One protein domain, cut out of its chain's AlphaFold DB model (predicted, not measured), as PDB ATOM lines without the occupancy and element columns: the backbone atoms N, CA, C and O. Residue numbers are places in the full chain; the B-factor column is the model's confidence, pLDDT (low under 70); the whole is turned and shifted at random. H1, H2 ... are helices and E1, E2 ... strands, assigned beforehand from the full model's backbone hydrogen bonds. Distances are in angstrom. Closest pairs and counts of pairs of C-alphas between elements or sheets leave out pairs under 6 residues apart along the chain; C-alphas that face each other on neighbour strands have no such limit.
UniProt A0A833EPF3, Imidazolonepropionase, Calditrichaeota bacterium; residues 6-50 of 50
ATOM      1  N   ILE A   6     194.881 157.576 279.366       87.25
ATOM      2  CA  ILE A   6     193.627 156.864 279.622       87.25
ATOM      3  C   ILE A   6     192.963 157.441 280.873       87.25
ATOM      4  O   ILE A   6     193.653 157.803 281.826       87.25
ATOM      5  N   VAL A   7     191.638 157.546 280.852       86.12
ATOM      6  CA  VAL A   7     190.802 157.970 281.981       86.12
ATOM      7  C   VAL A   7     189.908 156.799 282.359       86.12
ATOM      8  O   VAL A   7     189.231 156.236 281.498       86.12
ATOM      9  N   THR A   8     189.933 156.424 283.634       88.31
ATOM     10  CA  THR A   8     189.213 155.272 284.183       88.31
ATOM     11  C   THR A   8     188.388 155.676 285.402       88.31
ATOM     12  O   THR A   8     188.775 156.584 286.135       88.31
ATOM     13  N   ASP A   9     187.275 154.978 285.639       86.44
ATOM     14  CA  ASP A   9     186.376 155.206 286.787       86.44
ATOM     15  C   ASP A   9     186.931 154.687 288.132       86.44
ATOM     16  O   ASP A   9     186.401 154.994 289.202       86.44
ATOM     17  N   GLY A  10     188.019 153.917 288.088       87.38
ATOM     18  CA  GLY A  10     188.653 153.285 289.240       87.38
ATOM     19  C   GLY A  10     190.118 152.933 288.986       87.38
ATOM     20  O   GLY A  10     190.790 153.566 288.168       87.38
ATOM     21  N   ASP A  11     190.614 151.924 289.707       85.69
ATOM     22  CA  ASP A  11     191.994 151.450 289.581       85.69
ATOM     23  C   ASP A  11     192.218 150.818 288.194       85.69
ATOM     24  O   ASP A  11     191.588 149.807 287.881       85.69
ATOM     25  N   PRO A  12     193.156 151.331 287.375       83.38
ATOM     26  CA  PRO A  12     193.473 150.757 286.066       83.38
ATOM     27  C   PRO A  12     193.901 149.281 286.094       83.38
ATOM     28  O   PRO A  12     193.989 148.649 285.042       83.38
ATOM     29  N   ARG A  13     194.243 148.732 287.267       83.06
ATOM     30  CA  ARG A  13     194.639 147.329 287.440       83.06
ATOM     31  C   ARG A  13     193.472 146.404 287.786       83.06
ATOM     32  O   ARG A  13     193.658 145.187 287.716       83.06
ATOM     33  N   ASP A  14     192.304 146.931 288.157       85.81
ATOM     34  CA  ASP A  14     191.099 146.123 288.365       85.81
ATOM     35  C   ASP A  14     190.439 145.844 287.007       85.81
ATOM     36  O   ASP A  14     190.151 146.745 286.224       85.81
ATOM     37  N   SER A  15     190.173 144.574 286.711       80.19
ATOM     38  CA  SER A  15     189.526 144.167 285.459       80.19
ATOM     39  C   SER A  15     188.057 144.592 285.361       80.19
ATOM     40  O   SER A  15     187.467 144.496 284.285       80.19
ATOM     41  N   ARG A  16     187.455 145.035 286.470       85.00
ATOM     42  CA  ARG A  16     186.080 145.552 286.531       85.00
ATOM     43  C   ARG A  16     185.993 147.057 286.292       85.00
ATOM     44  O   ARG A  16     184.884 147.567 286.161       85.00
ATOM     45  N   THR A  17     187.127 147.751 286.277       84.12
ATOM     46  CA  THR A  17     187.200 149.188 286.016       84.12
ATOM     47  C   THR A  17     186.927 149.469 284.544       84.12
ATOM     48  O   THR A  17     187.386 148.745 283.657       84.12
ATOM     49  N   HIS A  18     186.159 150.523 284.277       82.81
ATOM     50  CA  HIS A  18     185.800 150.919 282.923       82.81
ATOM     51  C   HIS A  18     186.684 152.076 282.469       82.81
ATOM     52  O   HIS A  18     186.933 153.035 283.203       82.81
ATOM     53  N   VAL A  19     187.156 151.983 281.227       85.00
ATOM     54  CA  VAL A  19     187.830 153.091 280.550       85.00
ATOM     55  C   VAL A  19     186.752 154.017 279.996       85.00
ATOM     56  O   VAL A  19     185.878 153.569 279.254       85.00
ATOM     57  N   GLU A  20     186.804 155.298 280.358       84.81
ATOM     58  CA  GLU A  20     185.879 156.330 279.873       84.81
ATOM     59  C   GLU A  20     186.445 157.078 278.662       84.81
ATOM     60  O   GLU A  20     185.708 157.446 277.746       84.81
ATOM     61  N   LEU A  21     187.764 157.288 278.637       83.69
ATOM     62  CA  LEU A  21     188.453 157.977 277.553       83.69
ATOM     63  C   LEU A  21     189.830 157.366 277.319       83.69
ATOM     64  O   LEU A  21     190.600 157.174 278.257       83.69
ATOM     65  N   GLU A  22     190.165 157.136 276.055       87.06
ATOM     66  CA  GLU A  22     191.492 156.698 275.633       87.06
ATOM     67  C   GLU A  22     192.000 157.597 274.505       87.06
ATOM     68  O   GLU A  22     191.348 157.783 273.472       87.06
ATOM     69  N   VAL A  23     193.180 158.173 274.721       87.44
ATOM     70  CA  VAL A  23     193.905 158.991 273.756       87.44
ATOM     71  C   VAL A  23     195.252 158.334 273.514       87.44
ATOM     72  O   VAL A  23     196.010 158.115 274.454       87.44
ATOM     73  N   ILE A  24     195.575 158.052 272.256       87.38
ATOM     74  CA  ILE A  24     196.870 157.501 271.849       87.38
ATOM     75  C   ILE A  24     197.482 158.447 270.822       87.38
ATOM     76  O   ILE A  24     196.861 158.738 269.799       87.38
ATOM     77  N   GLN A  25     198.699 158.935 271.086       85.38
ATOM     78  CA  GLN A  25     199.411 159.863 270.192       85.38
ATOM     79  C   GLN A  25     198.561 161.087 269.787       85.38
ATOM     80  O   GLN A  25     198.592 161.540 268.642       85.38
ATOM     81  N   GLY A  26     197.759 161.607 270.721       83.19
ATOM     82  CA  GLY A  26     196.868 162.746 270.485       83.19
ATOM     83  C   GLY A  26     195.590 162.437 269.692       83.19
ATOM     84  O   GLY A  26     194.851 163.363 269.369       83.19
ATOM     85  N   ARG A  27     195.296 161.166 269.384       83.88
ATOM     86  CA  ARG A  27     194.039 160.742 268.747       83.88
ATOM     87  C   ARG A  27     193.135 160.046 269.756       83.88
ATOM     88  O   ARG A  27     193.584 159.139 270.449       83.88
ATOM     89  N   ALA A  28     191.866 160.446 269.801       85.75
ATOM     90  CA  ALA A  28     190.848 159.735 270.568       85.75
ATOM     91  C   ALA A  28     190.561 158.379 269.909       85.75
ATOM     92  O   ALA A  28     190.281 158.312 268.708       85.75
ATOM     93  N   VAL A  29     190.652 157.306 270.690       85.50
ATOM     94  CA  VAL A  29     190.403 155.939 270.227       85.50
ATOM     95  C   VAL A  29     188.974 155.541 270.601       85.50
ATOM     96  O   VAL A  29     188.536 155.791 271.724       85.50
ATOM     97  N   PRO A  30     188.205 154.936 269.677       83.31
ATOM     98  CA  PRO A  30     186.872 154.458 269.993       83.31
ATOM     99  C   PRO A  30     186.943 153.247 270.928       83.31
ATOM    100  O   PRO A  30     187.440 152.189 270.555       83.31
ATOM    101  N   LEU A  31     186.322 153.368 272.099       85.06
ATOM    102  CA  LEU A  31     186.212 152.303 273.107       85.06
ATOM    103  C   LEU A  31     185.124 151.259 272.783       85.06
ATOM    104  O   LEU A  31     184.737 150.438 273.614       85.06
ATOM    105  N   THR A  32     184.584 151.294 271.563       83.81
ATOM    106  CA  THR A  32     183.518 150.378 271.146       83.81
ATOM    107  C   THR A  32     184.097 149.037 270.708       83.81
ATOM    108  O   THR A  32     185.031 148.964 269.916       83.81
ATOM    109  N   SER A  33     183.501 147.949 271.193       84.50
ATOM    110  CA  SER A  33     183.862 146.583 270.819       84.50
ATOM    111  C   SER A  33     182.706 145.913 270.077       84.50
ATOM    112  O   SER A  33     181.550 146.342 270.122       84.50
ATOM    113  N   ARG A  34     182.980 144.783 269.420       81.94
ATOM    114  CA  ARG A  34     181.930 143.950 268.814       81.94
ATOM    115  C   ARG A  34     180.864 143.550 269.843       81.94
ATOM    116  O   ARG A  34     179.687 143.484 269.491       81.94
ATOM    117  N   HIS A  35     181.270 143.313 271.091       81.81
ATOM    118  CA  HIS A  35     180.378 142.942 272.190       81.81
ATOM    119  C   HIS A  35     179.444 144.087 272.596       81.81
ATOM    120  O   HIS A  35     178.241 143.861 272.716       81.81
ATOM    121  N   THR A  36     179.960 145.315 272.739       85.56
ATOM    122  CA  THR A  36     179.137 146.482 273.108       85.56
ATOM    123  C   THR A  36     178.105 146.777 272.023       85.56
ATOM    124  O   THR A  36     176.919 146.894 272.320       85.56
ATOM    125  N   ARG A  37     178.514 146.717 270.749       86.94
ATOM    126  CA  ARG A  37     177.606 146.875 269.604       86.94
ATOM    127  C   ARG A  37     176.522 145.793 269.545       86.94
ATOM    128  O   ARG A  37     175.378 146.064 269.184       86.94
ATOM    129  N   LEU A  38     176.866 144.547 269.871       88.44
ATOM    130  CA  LEU A  38     175.896 143.452 269.904       88.44
ATOM    131  C   LEU A  38     174.895 143.623 271.054       88.44
ATOM    132  O   LEU A  38     173.698 143.413 270.856       88.44
ATOM    133  N   ASN A  39     175.377 144.036 272.227       87.88
ATOM    134  CA  ASN A  39     174.544 144.346 273.385       87.88
ATOM    135  C   ASN A  39     173.536 145.458 273.061       87.88
ATOM    136  O   ASN A  39     172.341 145.283 273.278       87.88
ATOM    137  N   GLU A  40     173.994 146.561 272.462       89.06
ATOM    138  CA  GLU A  40     173.129 147.651 271.996       89.06
ATOM    139  C   GLU A  40     172.067 147.154 271.010       89.06
ATOM    140  O   GLU A  40     170.879 147.409 271.209       89.06
ATOM    141  N   LYS A  41     172.461 146.353 270.008       90.62
ATOM    142  CA  LYS A  41     171.526 145.761 269.036       90.62
ATOM    143  C   LYS A  41     170.406 144.974 269.722       90.62
ATOM    144  O   LYS A  41     169.239 145.119 269.351       90.62
ATOM    145  N   TYR A  42     170.741 144.126 270.694       91.25
ATOM    146  CA  TYR A  42     169.738 143.332 271.402       91.25
ATOM    147  C   TYR A  42     168.882 144.185 272.335       91.25
ATOM    148  O   TYR A  42     167.664 144.025 272.323       91.25
ATOM    149  N   LYS A  43     169.469 145.144 273.059       91.12
ATOM    150  CA  LYS A  43     168.713 146.113 273.867       91.12
ATOM    151  C   LYS A  43     167.668 146.847 273.025       91.12
ATOM    152  O   LYS A  43     166.497 146.866 273.394       91.12
ATOM    153  N   THR A  44     168.054 147.368 271.857       92.88
ATOM    154  CA  THR A  44     167.122 148.024 270.926       92.88
ATOM    155  C   THR A  44     166.051 147.061 270.412       92.88
ATOM    156  O   THR A  44     164.889 147.448 270.309       92.88
ATOM    157  N   LYS A  45     166.407 145.805 270.109       92.06
ATOM    158  CA  LYS A  45     165.442 144.787 269.668       92.06
ATOM    159  C   LYS A  45     164.356 144.553 270.724       92.06
ATOM    160  O   LYS A  45     163.182 144.585 270.380       92.06
ATOM    161  N   TYR A  46     164.736 144.337 271.985       91.50
ATOM    162  CA  TYR A  46     163.780 144.099 273.071       91.50
ATOM    163  C   TYR A  46     162.956 145.342 273.411       91.50
ATOM    164  O   TYR A  46     161.760 145.217 273.641       91.50
ATOM    165  N   ALA A  47     163.553 146.537 273.360       91.38
ATOM    166  CA  ALA A  47     162.828 147.787 273.585       91.38
ATOM    167  C   ALA A  47     161.716 148.033 272.551       91.38
ATOM    168  O   ALA A  47     160.692 148.600 272.899       91.38
ATOM    169  N   ARG A  48     161.904 147.593 271.298       86.00
ATOM    170  CA  ARG A  48     160.895 147.698 270.225       86.00
ATOM    171  C   ARG A  48     159.807 146.621 270.272       86.00
ATOM    172  O   ARG A  48     158.820 146.751 269.561       86.00
ATOM    173  N   MET A  49     160.025 145.533 271.013       82.19
ATOM    174  CA  MET A  49     159.040 144.450 271.172       82.19
ATOM    175  C   MET A  49     158.109 144.671 272.374       82.19
ATOM    176  O   MET A  49     157.185 143.882 272.557       82.19
ATOM    177  N   LYS A  50     158.373 145.696 273.190       63.19
ATOM    178  CA  LYS A  50     157.486 146.170 274.253       63.19
ATOM    179  C   LYS A  50     156.527 147.210 273.687       63.19
ATOM    180  O   LYS A  50     155.360 147.193 274.123       63.19
TER     181      LYS A  50
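AT A GLANCE: This is residues 6 to 50 of the 50 residues of the protein "Imidazolonepropionase" of Calditrichaeota bacterium (UniProt A0A833EPF3). A small strand hairpin, E1 and E2, makes a head at one end, and a single helix, H1, sticks out from it as a long free arm. Residues 11 to 16, in the loop between the two strands, also stick out. The printed part has 45 residues, with two named strands and then one named helix along the chain; the two-stranded sheet, order E1 - E2, is antiparallel, and the class is mixed, helices and strands. The whole is elongated and only just extended, close to loose, with a radius of gyration of the C-alphas of 14.3 A and spans of 41 by 24 by 14 A.

IN THESE COORDINATES: E1 is residues 6 to 8, 6.5 A from first to last C-alpha, and C-alpha 6 is at (193.627, 156.864, 279.622). E2 is residues 19 to 24, 13.3 A long, and C-alpha 24 is at (196.870, 157.501, 271.849). H1 is residues 34 to 48, 21.4 A long, and C-alpha 48 is at (160.895, 147.698, 270.225).

HOW THE PARTS SIT: E1 and E2 form a hairpin of antiparallel neighbours, with 174 degrees between their N-to-C directions. C-alphas 6 and 22 face each other at 4.5 A. N 7 and O 21 are within hydrogen-bond range at 2.8 A, and so are N 20 and O 7 at 2.8 A. Residues 23 to 24 of E2 form a short antiparallel pairing with residues 27 to 28. E1 and H1 are apart. Residues 32 to 50, of which 34 to 48 belong to H1, stand free. In H1 every O i to N i+4 pair is within hydrogen-bond range.

THE WHOLE: The two C-alphas farthest apart are those of Gln 25 and Lys 50, at 44.3 A. The printed part has no cut and ends at the chain's last residue, Lys 50. The links from E1 to E2, 10 residues, and from E2 to H1, 9 residues, are short. The mean pLDDT of the printed part is 85.7, and residue 50 is under 70.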